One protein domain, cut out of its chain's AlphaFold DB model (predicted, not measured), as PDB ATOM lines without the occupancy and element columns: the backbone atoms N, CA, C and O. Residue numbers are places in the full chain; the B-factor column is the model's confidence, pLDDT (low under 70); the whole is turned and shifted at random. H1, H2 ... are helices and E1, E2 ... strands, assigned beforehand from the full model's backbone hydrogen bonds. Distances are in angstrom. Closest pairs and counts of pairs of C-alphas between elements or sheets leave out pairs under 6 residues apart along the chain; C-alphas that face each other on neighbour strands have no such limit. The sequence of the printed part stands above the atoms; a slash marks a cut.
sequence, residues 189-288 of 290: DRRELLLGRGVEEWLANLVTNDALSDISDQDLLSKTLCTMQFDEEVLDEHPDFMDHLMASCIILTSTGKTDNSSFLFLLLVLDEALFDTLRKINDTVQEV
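What this domain is: This is residues 189 to 288 of the 290 residues of an uncharacterized protein of SAR116 cluster bacterium MED-G05 (UniProt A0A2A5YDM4). A strongly twisted sheet of three strands sits between two groups of short helices: H1, H2 and H3 at one end of the longest axis, and H5 and H6, side by side, on the other side, with H4 at the far end. The 100 printed residues hold six named helices and three named strands, in the order H1 H2 H3 E1 H4 H5 E2 E3 H6; the sheet order is E1 E3 E2, antiparallel throughout. The class is mixed, helices and strands; the whole is compact, with a radius of gyration of the C-alphas of 13.3 A and spans of 40 by 32 by 21 A.

Where its parts are: Find C-alpha 189 at (187.927, 214.695, 163.668), where H1 begins and runs to 196. Next come H2, residues 201 to 204, and H3, 217 to 222. E1, residues 225 to 231, is 20.4 A long; H4, 232 to 237, and H5, 241 to 248, follow. E2, 249 to 256, spans 19.1 A and bends by 68 degrees at 252; E3, 262 to 269, spans 20.9 A. H6, 272 to 281, spans 14.4 A and ends at C-alpha 281, (165.958, 201.654, 186.413).

How they stand to each other: Look at inner strand E3, the antiparallel neighbour of both E1 and E2: N 228 of E1 and O 265 of E3 are within hydrogen-bond range at 3.1 A, and N 252 of E2 and O 266 of E3 are within hydrogen-bond range at 2.8 A. E2 and E3 form a hairpin. E1, H4 H5 and E2 make a split strand-helix-strand unit, two strands running the same way with E3 between them; its crossover is right-handed. H5 touches H6, C-alphas of Ser 248 and Phe 275 closest at 5.4 A, at a shallow tilt of 20 degrees, opposite ways. H4 and H5 only just touch, with 3 pairs of C-alphas within 8 A, and only at the corner, C-alphas of Leu 235 and Phe 241 closest at 6.4 A. H1 touches H3, C-alphas of Leu 193 and Leu 221 closest at 6.8 A, and H2, C-alphas of Arg 191 and Ala 204 closest at 6.6 A. H2 only grazes the sheet, with residues 203 to 204. In H1, H3, H4 and H5 every O i to N i+4 pair is within hydrogen-bond range; in H6 3 of 6 are, and H2 is too short for such a pair.

The domain as a whole: The C-alphas of Asp 189 and Glu 237 are the two farthest apart, at 39.9 A. The printed part has no cut; the link from H2 to H3 is long, with 12 residues. Look for low confidence at residues 257 to 261, which are under 70.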
ATOM      1  N   ASP A 189     187.389 214.739 162.302       79.12
ATOM      2  CA  ASP A 189     187.927 214.695 163.668       79.12
ATOM      3  C   ASP A 189     186.902 214.241 164.722       79.12
ATOM      4  O   ASP A 189     187.190 213.371 165.540       79.12
ATOM      5  N   ARG A 190     185.662 214.752 164.685       81.94
ATOM      6  CA  ARG A 190     184.615 214.370 165.656       81.94
ATOM      7  C   ARG A 190     184.152 212.922 165.507       81.94
ATOM      8  O   ARG A 190     183.864 212.262 166.505       81.94
ATOM      9  N   ARG A 191     184.116 212.406 164.275       83.50
ATOM     10  CA  ARG A 191     183.846 210.988 164.013       83.50
ATOM     11  C   ARG A 191     184.992 210.129 164.538       83.50
ATOM     12  O   ARG A 191     184.748 209.134 165.213       83.50
ATOM     13  N   GLU A 192     186.231 210.530 164.271       84.44
ATOM     14  CA  GLU A 192     187.423 209.829 164.761       84.44
ATOM     15  C   GLU A 192     187.501 209.809 166.292       84.44
ATOM     16  O   GLU A 192     187.886 208.787 166.858       84.44
ATOM     17  N   LEU A 193     187.052 210.870 166.973       89.19
ATOM     18  CA  LEU A 193     186.929 210.898 168.433       89.19
ATOM     19  C   LEU A 193     185.977 209.813 168.956       89.19
ATOM     20  O   LEU A 193     186.336 209.094 169.886       89.19
ATOM     21  N   LEU A 194     184.787 209.654 168.364       90.06
ATOM     22  CA  LEU A 194     183.836 208.620 168.797       90.06
ATOM     23  C   LEU A 194     184.369 207.204 168.542       90.06
ATOM     24  O   LEU A 194     184.319 206.356 169.436       90.06
ATOM     25  N   LEU A 195     184.939 206.958 167.360       90.38
ATOM     26  CA  LEU A 195     185.552 205.666 167.031       90.38
ATOM     27  C   LEU A 195     186.737 205.355 167.958       90.38
ATOM     28  O   LEU A 195     186.868 204.243 168.466       90.38
ATOM     29  N   GLY A 196     187.570 206.358 168.250       88.88
ATOM     30  CA  GLY A 196     188.708 206.255 169.163       88.88
ATOM     31  C   GLY A 196     188.323 205.981 170.620       88.88
ATOM     32  O   GLY A 196     189.174 205.556 171.404       88.88
ATOM     33  N   ARG A 197     187.050 206.169 170.985       91.38
ATOM     34  CA  ARG A 197     186.493 205.808 172.296       91.38
ATOM     35  C   ARG A 197     185.814 204.436 172.330       91.38
ATOM     36  O   ARG A 197     185.458 203.995 173.419       91.38
ATOM     37  N   GLY A 198     185.672 203.770 171.183       89.25
ATOM     38  CA  GLY A 198     185.074 202.437 171.065       89.25
ATOM     39  C   GLY A 198     183.627 202.422 170.569       89.25
ATOM     40  O   GLY A 198     182.970 201.391 170.672       89.25
ATOM     41  N   VAL A 199     183.104 203.537 170.038       90.75
ATOM     42  CA  VAL A 199     181.781 203.544 169.387       90.75
ATOM     43  C   VAL A 199     181.858 202.744 168.085       90.75
ATOM     44  O   VAL A 199     182.756 202.961 167.272       90.75
ATOM     45  N   GLU A 200     180.908 201.834 167.867       87.75
ATOM     46  CA  GLU A 200     180.849 201.039 166.638       87.75
ATOM     47  C   GLU A 200     180.644 201.928 165.402       87.75
ATOM     48  O   GLU A 200     179.869 202.885 165.422       87.75
ATOM     49  N   GLU A 201     181.319 201.591 164.299       82.31
ATOM     50  CA  GLU A 201     181.362 202.438 163.101       82.31
ATOM     51  C   GLU A 201     179.976 202.773 162.547       82.31
ATOM     52  O   GLU A 201     179.698 203.920 162.200       82.31
ATOM     53  N   TRP A 202     179.089 201.782 162.500       83.31
ATOM     54  CA  TRP A 202     177.738 201.980 161.991       83.31
ATOM     55  C   TRP A 202     176.910 202.912 162.888       83.31
ATOM     56  O   TRP A 202     176.098 203.660 162.360       83.31
ATOM     57  N   LEU A 203     177.140 202.914 164.207       82.38
ATOM     58  CA  LEU A 203     176.433 203.771 165.162       82.38
ATOM     59  C   LEU A 203     176.988 205.202 165.138       82.38
ATOM     60  O   LEU A 203     176.221 206.160 165.160       82.38
ATOM     61  N   ALA A 204     178.310 205.361 165.011       85.75
ATOM     62  CA  ALA A 204     178.947 206.668 164.839       85.75
ATOM     63  C   ALA A 204     178.473 207.377 163.557       85.75
ATOM     64  O   ALA A 204     178.284 208.591 163.556       85.75
ATOM     65  N   ASN A 205     178.219 206.618 162.485       80.88
ATOM     66  CA  ASN A 205     177.703 207.149 161.222       80.88
ATOM     67  C   ASN A 205     176.244 207.652 161.307       80.88
ATOM     68  O   ASN A 205     175.775 208.274 160.358       80.88
ATOM     69  N   LEU A 206     175.529 207.397 162.411       82.69
ATOM     70  CA  LEU A 206     174.167 207.895 162.650       82.69
ATOM     71  C   LEU A 206     174.131 209.168 163.511       82.69
ATOM     72  O   LEU A 206     173.050 209.697 163.764       82.69
ATOM     73  N   VAL A 207     175.280 209.652 163.992       83.75
ATOM     74  CA  VAL A 207     175.359 210.865 164.819       83.75
ATOM     75  C   VAL A 207     175.347 212.101 163.928       83.75
ATOM     76  O   VAL A 207     176.127 212.191 162.978       83.75
ATOM     77  N   THR A 208     174.477 213.060 164.242       82.56
ATOM     78  CA  THR A 208     174.319 214.292 163.462       82.56
ATOM     79  C   THR A 208     175.203 215.428 163.968       82.56
ATOM     80  O   THR A 208     175.587 215.448 165.138       82.56
ATOM     81  N   ASN A 209     175.538 216.397 163.107       75.31
ATOM     82  CA  ASN A 209     176.238 217.598 163.586       75.31
ATOM     83  C   ASN A 209     175.350 218.433 164.513       75.31
ATOM     84  O   ASN A 209     175.870 218.998 165.470       75.31
ATOM     85  N   ASP A 210     174.031 218.431 164.291       77.81
ATOM     86  CA  ASP A 210     173.050 219.055 165.187       77.81
ATOM     87  C   ASP A 210     173.091 218.435 166.587       77.81
ATOM     88  O   ASP A 210     173.127 219.155 167.579       77.81
ATOM     89  N   ALA A 211     173.181 217.103 166.695       81.25
ATOM     90  CA  ALA A 211     173.296 216.437 167.992       81.25
ATOM     91  C   ALA A 211     174.581 216.816 168.752       81.25
ATOM     92  O   ALA A 211     174.640 216.663 169.970       81.25
ATOM     93  N   LEU A 212     175.610 217.316 168.053       83.75
ATOM     94  CA  LEU A 212     176.880 217.759 168.632       83.75
ATOM     95  C   LEU A 212     177.076 219.285 168.621       83.75
ATOM     96  O   LEU A 212     178.175 219.737 168.961       83.75
ATOM     97  N   SER A 213     176.081 220.088 168.226       80.12
ATOM     98  CA  SER A 213     176.263 221.536 168.018       80.12
ATOM     99  C   SER A 213     176.696 222.255 169.297       80.12
ATOM    100  O   SER A 213     177.586 223.103 169.261       80.12
ATOM    101  N   ASP A 214     176.130 221.839 170.430       81.44
ATOM    102  CA  ASP A 214     176.380 222.418 171.754       81.44
ATOM    103  C   ASP A 214     177.388 221.606 172.587       81.44
ATOM    104  O   ASP A 214     177.621 221.897 173.763       81.44
ATOM    105  N   ILE A 215     178.014 220.585 171.989       86.44
ATOM    106  CA  ILE A 215     178.998 219.728 172.656       86.44
ATOM    107  C   ILE A 215     180.404 220.129 172.212       86.44
ATOM    108  O   ILE A 215     180.746 220.096 171.027       86.44
ATOM    109  N   SER A 216     181.250 220.488 173.178       87.69
ATOM    110  CA  SER A 216     182.667 220.750 172.914       87.69
ATOM    111  C   SER A 216     183.441 219.451 172.666       87.69
ATOM    112  O   SER A 216     183.116 218.405 173.228       87.69
ATOM    113  N   ASP A 217     184.521 219.515 171.887       85.88
ATOM    114  CA  ASP A 217     185.358 218.336 171.609       85.88
ATOM    115  C   ASP A 217     185.974 217.757 172.897       85.88
ATOM    116  O   ASP A 217     186.131 216.545 173.035       85.88
ATOM    117  N   GLN A 218     186.261 218.616 173.883       88.00
ATOM    118  CA  GLN A 218     186.750 218.203 175.198       88.00
ATOM    119  C   GLN A 218     185.690 217.425 175.988       88.00
ATOM    120  O   GLN A 218     186.016 216.432 176.641       88.00
ATOM    121  N   ASP A 219     184.428 217.851 175.932       89.44
ATOM    122  CA  ASP A 219     183.320 217.133 176.561       89.44
ATOM    123  C   ASP A 219     183.083 215.787 175.876       89.44
ATOM    124  O   ASP A 219     182.956 214.768 176.553       89.44
ATOM    125  N   LEU A 220     183.119 215.765 174.541       88.12
ATOM    126  CA  LEU A 220     183.003 214.542 173.749       88.12
ATOM    127  C   LEU A 220     184.145 213.554 174.030       88.12
ATOM    128  O   LEU A 220     183.953 212.344 173.920       88.12
ATOM    129  N   LEU A 221     185.326 214.047 174.415       88.69
ATOM    130  CA  LEU A 221     186.479 213.225 174.780       88.69
ATOM    131  C   LEU A 221     186.422 212.718 176.231       88.69
ATOM    132  O   LEU A 221     186.832 211.590 176.496       88.69
ATOM    133  N   SER A 222     185.954 213.546 177.171       88.31
ATOM    134  CA  SER A 222     186.138 213.310 178.613       88.31
ATOM    135  C   SER A 222     184.893 212.849 179.372       88.31
ATOM    136  O   SER A 222     185.043 212.150 180.374       88.31
ATOM    137  N   LYS A 223     183.681 213.199 178.923       92.56
ATOM    138  CA  LYS A 223     182.431 212.776 179.577       92.56
ATOM    139  C   LYS A 223     182.094 211.327 179.253       92.56
ATOM    140  O   LYS A 223     182.501 210.804 178.216       92.56
ATOM    141  N   THR A 224     181.336 210.661 180.111       92.44
ATOM    142  CA  THR A 224     180.966 209.254 179.919       92.44
ATOM    143  C   THR A 224     180.084 209.081 178.678       92.44
ATOM    144  O   THR A 224     179.085 209.780 178.516       92.44
ATOM    145  N   LEU A 225     180.469 208.150 177.798       93.94
ATOM    146  CA  LEU A 225     179.661 207.700 176.662       93.94
ATOM    147  C   LEU A 225     179.051 206.351 177.006       93.94
ATOM    148  O   LEU A 225     179.745 205.460 177.494       93.94
ATOM    149  N   CYS A 226     177.769 206.182 176.727       93.25
ATOM    150  CA  CYS A 226     177.094 204.918 176.962       93.25
ATOM    151  C   CYS A 226     176.074 204.617 175.876       93.25
ATOM    152  O   CYS A 226     175.539 205.517 175.227       93.25
ATOM    153  N   THR A 227     175.816 203.333 175.690       91.94
ATOM    154  CA  THR A 227     174.656 202.850 174.963       91.94
ATOM    155  C   THR A 227     173.593 202.405 175.956       91.94
ATOM    156  O   THR A 227     173.898 201.880 177.026       91.94
ATOM    157  N   MET A 228     172.332 202.653 175.621       90.06
ATOM    158  CA  MET A 228     171.181 202.264 176.433       90.06
ATOM    159  C   MET A 228     170.120 201.665 175.522       90.06
ATOM    160  O   MET A 228     169.912 202.162 174.412       90.06
ATOM    161  N   GLN A 229     169.466 200.603 175.986       88.38
ATOM    162  CA  GLN A 229     168.368 199.957 175.278       88.38
ATOM    163  C   GLN A 229     167.112 199.978 176.142       88.38
ATOM    164  O   GLN A 229     167.160 199.665 177.325       88.38
ATOM    165  N   PHE A 230     165.973 200.340 175.575       83.44
ATOM    166  CA  PHE A 230     164.695 200.108 176.245       83.44
ATOM    167  C   PHE A 230     163.582 199.913 175.224       83.44
ATOM    168  O   PHE A 230     163.689 200.340 174.070       83.44
ATOM    169  N   ASP A 231     162.541 199.220 175.661       81.38
ATOM    170  CA  ASP A 231     161.288 199.026 174.948       81.38
ATOM    171  C   ASP A 231     160.177 199.883 175.576       81.38
ATOM    172  O   ASP A 231     160.406 200.665 176.505       81.38
ATOM    173  N   GLU A 232     158.968 199.776 175.030       76.12
ATOM    174  CA  GLU A 232     157.805 200.505 175.546       76.12
ATOM    175  C   GLU A 232     157.435 200.094 176.985       76.12
ATOM    176  O   GLU A 232     156.892 200.921 177.714       76.12
ATOM    177  N   GLU A 233     157.790 198.883 177.445       81.19
ATOM    178  CA  GLU A 233     157.459 198.412 178.802       81.19
ATOM    179  C   GLU A 233     158.150 199.269 179.875       81.19
ATOM    180  O   GLU A 233     157.535 199.622 180.882       81.19
ATOM    181  N   VAL A 234     159.392 199.704 179.633       80.12
ATOM    182  CA  VAL A 234     160.113 200.613 180.545       80.12
ATOM    183  C   VAL A 234     159.413 201.971 180.665       80.12
ATOM    184  O   VAL A 234     159.396 202.560 181.747       80.12
ATOM    185  N   LEU A 235     158.824 202.472 179.573       77.81
ATOM    186  CA  LEU A 235     158.080 203.737 179.583       77.81
ATOM    187  C   LEU A 235     156.745 203.603 180.328       77.81
ATOM    188  O   LEU A 235     156.334 204.547 181.006       77.81
ATOM    189  N   ASP A 236     156.102 202.437 180.247       81.19
ATOM    190  CA  ASP A 236     154.871 202.136 180.983       81.19
ATOM    191  C   ASP A 236     155.122 201.983 182.495       81.19
ATOM    192  O   ASP A 236     154.351 202.495 183.313       81.19
ATOM    193  N   GLU A 237     156.206 201.307 182.891       84.25
ATOM    194  CA  GLU A 237     156.574 201.108 184.301       84.25
ATOM    195  C   GLU A 237     157.140 202.379 184.953       84.25
ATOM    196  O   GLU A 237     156.928 202.626 186.148       84.25
ATOM    197  N   HIS A 238     157.823 203.212 184.166       84.31
ATOM    198  CA  HIS A 238     158.460 204.444 184.617       84.31
ATOM    199  C   HIS A 238     158.107 205.627 183.696       84.31
ATOM    200  O   HIS A 238     158.929 206.041 182.879       84.31
ATOM    201  N   PRO A 239     156.929 206.258 183.875       82.94
ATOM    202  CA  PRO A 239     156.469 207.357 183.017       82.94
ATOM    203  C   PRO A 239     157.425 208.558 182.953       82.94
ATOM    204  O   PRO A 239     157.509 209.236 181.933       82.94
ATOM    205  N   ASP A 240     158.188 208.796 184.024       84.19
ATOM    206  CA  ASP A 240     159.146 209.904 184.121       84.19
ATOM    207  C   ASP A 240     160.525 209.560 183.513       84.19
ATOM    208  O   ASP A 240     161.476 210.336 183.644       84.19
ATOM    209  N   PHE A 241     160.690 208.386 182.891       85.56
ATOM    210  CA  PHE A 241     161.986 207.892 182.414       85.56
ATOM    211  C   PHE A 241     162.632 208.827 181.385       85.56
ATOM    212  O   PHE A 241     163.813 209.158 181.509       85.56
ATOM    213  N   MET A 242     161.857 209.305 180.406       85.75
ATOM    214  CA  MET A 242     162.361 210.215 179.371       85.75
ATOM    215  C   MET A 242     162.774 211.574 179.940       85.75
ATOM    216  O   MET A 242     163.793 212.120 179.520       85.75
ATOM    217  N   ASP A 243     162.050 212.091 180.933       86.00
ATOM    218  CA  ASP A 243     162.409 213.350 181.591       86.00
ATOM    219  C   ASP A 243     163.737 213.218 182.347       86.00
ATOM    220  O   ASP A 243     164.603 214.090 182.249       86.00
ATOM    221  N   HIS A 244     163.946 212.093 183.040       85.25
ATOM    222  CA  HIS A 244     165.221 211.803 183.697       85.25
ATOM    223  C   HIS A 244     166.355 211.628 182.680       85.25
ATOM    224  O   HIS A 244     167.440 212.171 182.894       85.25
ATOM    225  N   LEU A 245     166.105 210.932 181.562       88.25
ATOM    226  CA  LEU A 245     167.074 210.739 180.478       88.25
ATOM    227  C   LEU A 245     167.546 212.072 179.895       88.25
ATOM    228  O   LEU A 245     168.751 212.315 179.817       88.25
ATOM    229  N   MET A 246     166.606 212.949 179.545       87.00
ATOM    230  CA  MET A 246     166.898 214.268 178.981       87.00
ATOM    231  C   MET A 246     167.554 215.212 179.999       87.00
ATOM    232  O   MET A 246     168.302 216.108 179.610       87.00
ATOM    233  N   ALA A 247     167.309 215.019 181.300       87.25
ATOM    234  CA  ALA A 247     167.961 215.791 182.356       87.25
ATOM    235  C   ALA A 247     169.407 215.337 182.630       87.25
ATOM    236  O   ALA A 247     170.241 216.159 183.012       87.25
ATOM    237  N   SER A 248     169.720 214.049 182.451       90.00
ATOM    238  CA  SER A 248     171.046 213.496 182.759       90.00
ATOM    239  C   SER A 248     171.972 213.346 181.552       90.00
ATOM    240  O   SER A 248     173.183 213.206 181.740       90.00
ATOM    241  N   CYS A 249     171.434 213.323 180.328       91.81
ATOM    242  CA  CYS A 249     172.174 212.964 179.118       91.81
ATOM    243  C   CYS A 249     171.827 213.848 177.914       91.81
ATOM    244  O   CYS A 249     170.728 214.378 177.802       91.81
ATOM    245  N   ILE A 250     172.756 213.905 176.959       91.38
ATOM    246  CA  ILE A 250     172.475 214.302 175.575       91.38
ATOM    247  C   ILE A 250     172.367 213.035 174.730       91.38
ATOM    248  O   ILE A 250     173.258 212.183 174.766       91.38
ATOM    249  N   ILE A 251     171.288 212.922 173.956       91.12
ATOM    250  CA  ILE A 251     171.106 211.846 172.981       91.12
ATOM    251  C   ILE A 251     171.881 212.207 171.714       91.12
ATOM    252  O   ILE A 251     171.532 213.157 171.021       91.12
ATOM    253  N   LEU A 252     172.932 211.444 171.407       89.62
ATOM    254  CA  LEU A 252     173.759 211.664 170.217       89.62
ATOM    255  C   LEU A 252     173.126 211.060 168.961       89.62
ATOM    256  O   LEU A 252     173.249 211.608 167.870       89.62
ATOM    257  N   THR A 253     172.476 209.906 169.112       88.69
ATOM    258  CA  THR A 253     171.677 209.262 168.066       88.69
ATOM    259  C   THR A 253     170.780 208.178 168.670       88.69
ATOM    260  O   THR A 253     171.024 207.708 169.787       88.69
ATOM    261  N   SER A 254     169.751 207.773 167.928       85.38
ATOM    262  CA  SER A 254     168.831 206.694 168.286       85.38
ATOM    263  C   SER A 254     168.458 205.878 167.055       85.38
ATOM    264  O   SER A 254     168.249 206.442 165.981       85.38
ATOM    265  N   THR A 255     168.304 204.567 167.209       80.81
ATOM    266  CA  THR A 255     167.886 203.679 166.120       80.81
ATOM    267  C   THR A 255     167.037 202.524 166.641       80.81
ATOM    268  O   THR A 255     167.203 202.083 167.779       80.81
ATOM    269  N   GLY A 256     166.122 202.030 165.808       75.06
ATOM    270  CA  GLY A 256     165.363 200.818 166.101       75.06
ATOM    271  C   GLY A 256     166.236 199.577 165.927       75.06
ATOM    272  O   GLY A 256     167.063 199.507 165.014       75.06
ATOM    273  N   LYS A 257     166.056 198.584 166.796       65.19
ATOM    274  CA  LYS A 257     166.735 197.293 166.667       65.19
ATOM    275  C   LYS A 257     165.928 196.345 165.775       65.19
ATOM    276  O   LYS A 257     164.735 196.523 165.539       65.19
ATOM    277  N   THR A 258     166.585 195.304 165.270       52.81
ATOM    278  CA  THR A 258     165.991 194.284 164.388       52.81
ATOM    279  C   THR A 258     164.855 193.473 165.020       52.81
ATOM    280  O   THR A 258     164.168 192.758 164.293       52.81
ATOM    281  N   ASP A 259     164.636 193.569 166.335       57.03
ATOM    282  CA  ASP A 259     163.543 192.902 167.054       57.03
ATOM    283  C   ASP A 259     162.222 193.704 167.087       57.03
ATOM    284  O   ASP A 259     161.244 193.229 167.655       57.03
ATOM    285  N   ASN A 260     162.134 194.840 166.376       55.12
ATOM    286  CA  ASN A 260     160.931 195.671 166.162       55.12
ATOM    287  C   ASN A 260     160.283 196.295 167.414       55.12
ATOM    288  O   ASN A 260     159.326 197.049 167.252       55.12
ATOM    289  N   SER A 261     160.775 196.027 168.625       66.25
ATOM    290  CA  SER A 261     160.169 196.523 169.871       66.25
ATOM    291  C   SER A 261     161.128 197.274 170.795       66.25
ATOM    292  O   SER A 261     160.687 197.767 171.827       66.25
ATOM    293  N   SER A 262     162.415 197.392 170.447       73.88
ATOM    294  CA  SER A 262     163.411 198.084 171.273       73.88
ATOM    295  C   SER A 262     164.155 199.187 170.518       73.88
ATOM    296  O   SER A 262     164.441 199.085 169.317       73.88
ATOM    297  N   PHE A 263     164.490 200.251 171.246       81.69
ATOM    298  CA  PHE A 263     165.308 201.361 170.764       81.69
ATOM    299  C   PHE A 263     166.712 201.280 171.360       81.69
ATOM    300  O   PHE A 263     166.876 201.020 172.551       81.69
ATOM    301  N   LEU A 264     167.727 201.539 170.537       87.00
ATOM    302  CA  LEU A 264     169.111 201.720 170.961       87.00
ATOM    303  C   LEU A 264     169.472 203.202 170.895       87.00
ATOM    304  O   LEU A 264     169.333 203.828 169.844       87.00
ATOM    305  N   PHE A 265     170.018 203.724 171.986       90.50
ATOM    306  CA  PHE A 265     170.497 205.098 172.089       90.50
ATOM    307  C   PHE A 265     172.003 205.135 172.311       90.50
ATOM    308  O   PHE A 265     172.536 204.321 173.065       90.50
ATOM    309  N   LEU A 266     172.672 206.115 171.702       92.88
ATOM    310  CA  LEU A 266     174.014 206.550 172.086       92.88
ATOM    311  C   LEU A 266     173.889 207.850 172.878       92.88
ATOM    312  O   LEU A 266     173.317 208.824 172.387       92.88
ATOM    313  N   LEU A 267     174.434 207.869 174.089       93.88
ATOM    314  CA  LEU A 267     174.225 208.932 175.064       93.88
ATOM    315  C   LEU A 267     175.559 209.490 175.562       93.88
ATOM    316  O   LEU A 267     176.493 208.733 175.845       93.88
ATOM    317  N   LEU A 268     175.613 210.809 175.742       94.25
ATOM    318  CA  LEU A 268     176.677 211.505 176.464       94.25
ATOM    319  C   LEU A 268     176.152 211.950 177.835       94.25
ATOM    320  O   LEU A 268     175.200 212.727 177.909       94.25
ATOM    321  N   VAL A 269     176.762 211.474 178.918       93.00
ATOM    322  CA  VAL A 269     176.328 211.781 180.291       93.00
ATOM    323  C   VAL A 269     176.755 213.197 180.683       93.00
ATOM    324  O   VAL A 269     177.931 213.550 180.595       93.00
ATOM    325  N   LEU A 270     175.795 214.009 181.128       89.12
ATOM    326  CA  LEU A 270     176.013 215.365 181.638       89.12
ATOM    327  C   LEU A 270     176.160 215.396 183.162       89.12
ATOM    328  O   LEU A 270     177.014 216.122 183.669       89.12
ATOM    329  N   ASP A 271     175.347 214.610 183.871       89.00
ATOM    330  CA  ASP A 271     175.325 214.531 185.333       89.00
ATOM    331  C   ASP A 271     175.339 213.062 185.783       89.00
ATOM    332  O   ASP A 271     174.350 212.343 185.649       89.00
ATOM    333  N   GLU A 272     176.476 212.615 186.325       88.06
ATOM    334  CA  GLU A 272     176.673 211.234 186.791       88.06
ATOM    335  C   GLU A 272     175.742 210.856 187.953       88.06
ATOM    336  O   GLU A 272     175.307 209.712 188.047       88.06
ATOM    337  N   ALA A 273     175.396 211.802 188.833       86.25
ATOM    338  CA  ALA A 273     174.551 211.510 189.988       86.25
ATOM    339  C   ALA A 273     173.096 211.260 189.565       86.25
ATOM    340  O   ALA A 273     172.440 210.353 190.088       86.25
ATOM    341  N   LEU A 274     172.598 212.036 188.597       85.00
ATOM    342  CA  LEU A 274     171.291 211.789 187.984       85.00
ATOM    343  C   LEU A 274     171.314 210.515 187.133       85.00
ATOM    344  O   LEU A 274     170.399 209.694 187.225       85.00
ATOM    345  N   PHE A 275     172.388 210.301 186.374       88.19
ATOM    346  CA  PHE A 275     172.531 209.132 185.513       88.19
ATOM    347  C   PHE A 275     172.598 207.805 186.288       88.19
ATOM    348  O   PHE A 275     172.035 206.799 185.854       88.19
ATOM    349  N   ASP A 276     173.187 207.795 187.484       86.88
ATOM    350  CA  ASP A 276     173.182 206.626 188.372       86.88
ATOM    351  C   ASP A 276     171.772 206.200 188.807       86.88
ATOM    352  O   ASP A 276     171.559 205.048 189.196       86.88
ATOM    353  N   THR A 277     170.796 207.107 188.752       84.88
ATOM    354  CA  THR A 277     169.388 206.764 188.986       84.88
ATOM    355  C   THR A 277     168.809 206.026 187.780       84.88
ATOM    356  O   THR A 277     168.170 204.993 187.965       84.88
ATOM    357  N   LEU A 278     169.116 206.464 186.553       84.81
ATOM    358  CA  LEU A 278     168.704 205.769 185.327       84.81
ATOM    359  C   LEU A 278     169.325 204.379 185.200       84.81
ATOM    360  O   LEU A 278     168.618 203.439 184.857       84.81
ATOM    361  N   ARG A 279     170.605 204.214 185.556       85.25
ATOM    362  CA  ARG A 279     171.273 202.895 185.582       85.25
ATOM    363  C   ARG A 279     170.601 201.886 186.514       85.25
ATOM    364  O   ARG A 279     170.742 200.685 186.320       85.25
ATOM    365  N   LYS A 280     169.923 202.354 187.567       85.38
ATOM    366  CA  LYS A 280     169.183 201.478 188.491       85.38
ATOM    367  C   LYS A 280     167.819 201.075 187.942       85.38
ATOM    368  O   LYS A 280     167.301 200.051 188.370       85.38
ATOM    369  N   ILE A 281     167.249 201.896 187.062       82.94
ATOM    370  CA  ILE A 281     165.958 201.654 186.413       82.94
ATOM    371  C   ILE A 281     166.149 200.763 185.180       82.94
ATOM    372  O   ILE A 281     165.349 199.869 184.946       82.94
ATOM    373  N   ASN A 282     167.226 200.977 184.424       82.94
ATOM    374  CA  ASN A 282     167.523 200.249 183.199       82.94
ATOM    375  C   ASN A 282     168.919 199.609 183.270       82.94
ATOM    376  O   ASN A 282     169.941 200.301 183.246       82.94
ATOM    377  N   ASP A 283     168.958 198.279 183.342       81.69
ATOM    378  CA  ASP A 283     170.181 197.480 183.469       81.69
ATOM    379  C   ASP A 283     170.928 197.270 182.140       81.69
ATOM    380  O   ASP A 283     172.054 196.769 182.130       81.69
ATOM    381  N   THR A 284     170.352 197.706 181.016       85.38
ATOM    382  CA  THR A 284     170.961 197.590 179.680       85.38
ATOM    383  C   THR A 284     172.030 198.646 179.395       85.38
ATOM    384  O   THR A 284     172.648 198.620 178.328       85.38
ATOM    385  N   VAL A 285     172.247 199.588 180.317       87.94
ATOM    386  CA  VAL A 285     173.239 200.651 180.154       87.94
ATOM    387  C   VAL A 285     174.640 200.050 180.075       87.94
ATOM    388  O   VAL A 285     175.139 199.462 181.035       87.94
ATOM    389  N   GLN A 286     175.310 200.261 178.946       89.75
ATOM    390  CA  GLN A 286     176.683 199.825 178.719       89.75
ATOM    391  C   GLN A 286     177.568 201.031 178.438       89.75
ATOM    392  O   GLN A 286     177.301 201.831 177.547       89.75
ATOM    393  N   GLU A 287     178.640 201.180 179.209       90.81
ATOM    394  CA  GLU A 287     179.616 202.231 178.946       90.81
ATOM    395  C   GLU A 287     180.475 201.868 177.734       90.81
ATOM    396  O   GLU A 287     181.002 200.758 177.644       90.81
ATOM    397  N   VAL A 288     180.638 202.820 176.819       88.38
ATOM    398  CA  VAL A 288     181.491 202.660 175.645       88.38
ATOM    399  C   VAL A 288     182.940 202.866 176.074       88.38
ATOM    400  O   VAL A 288     183.326 203.959 176.499       88.38
TER     401      VAL A 288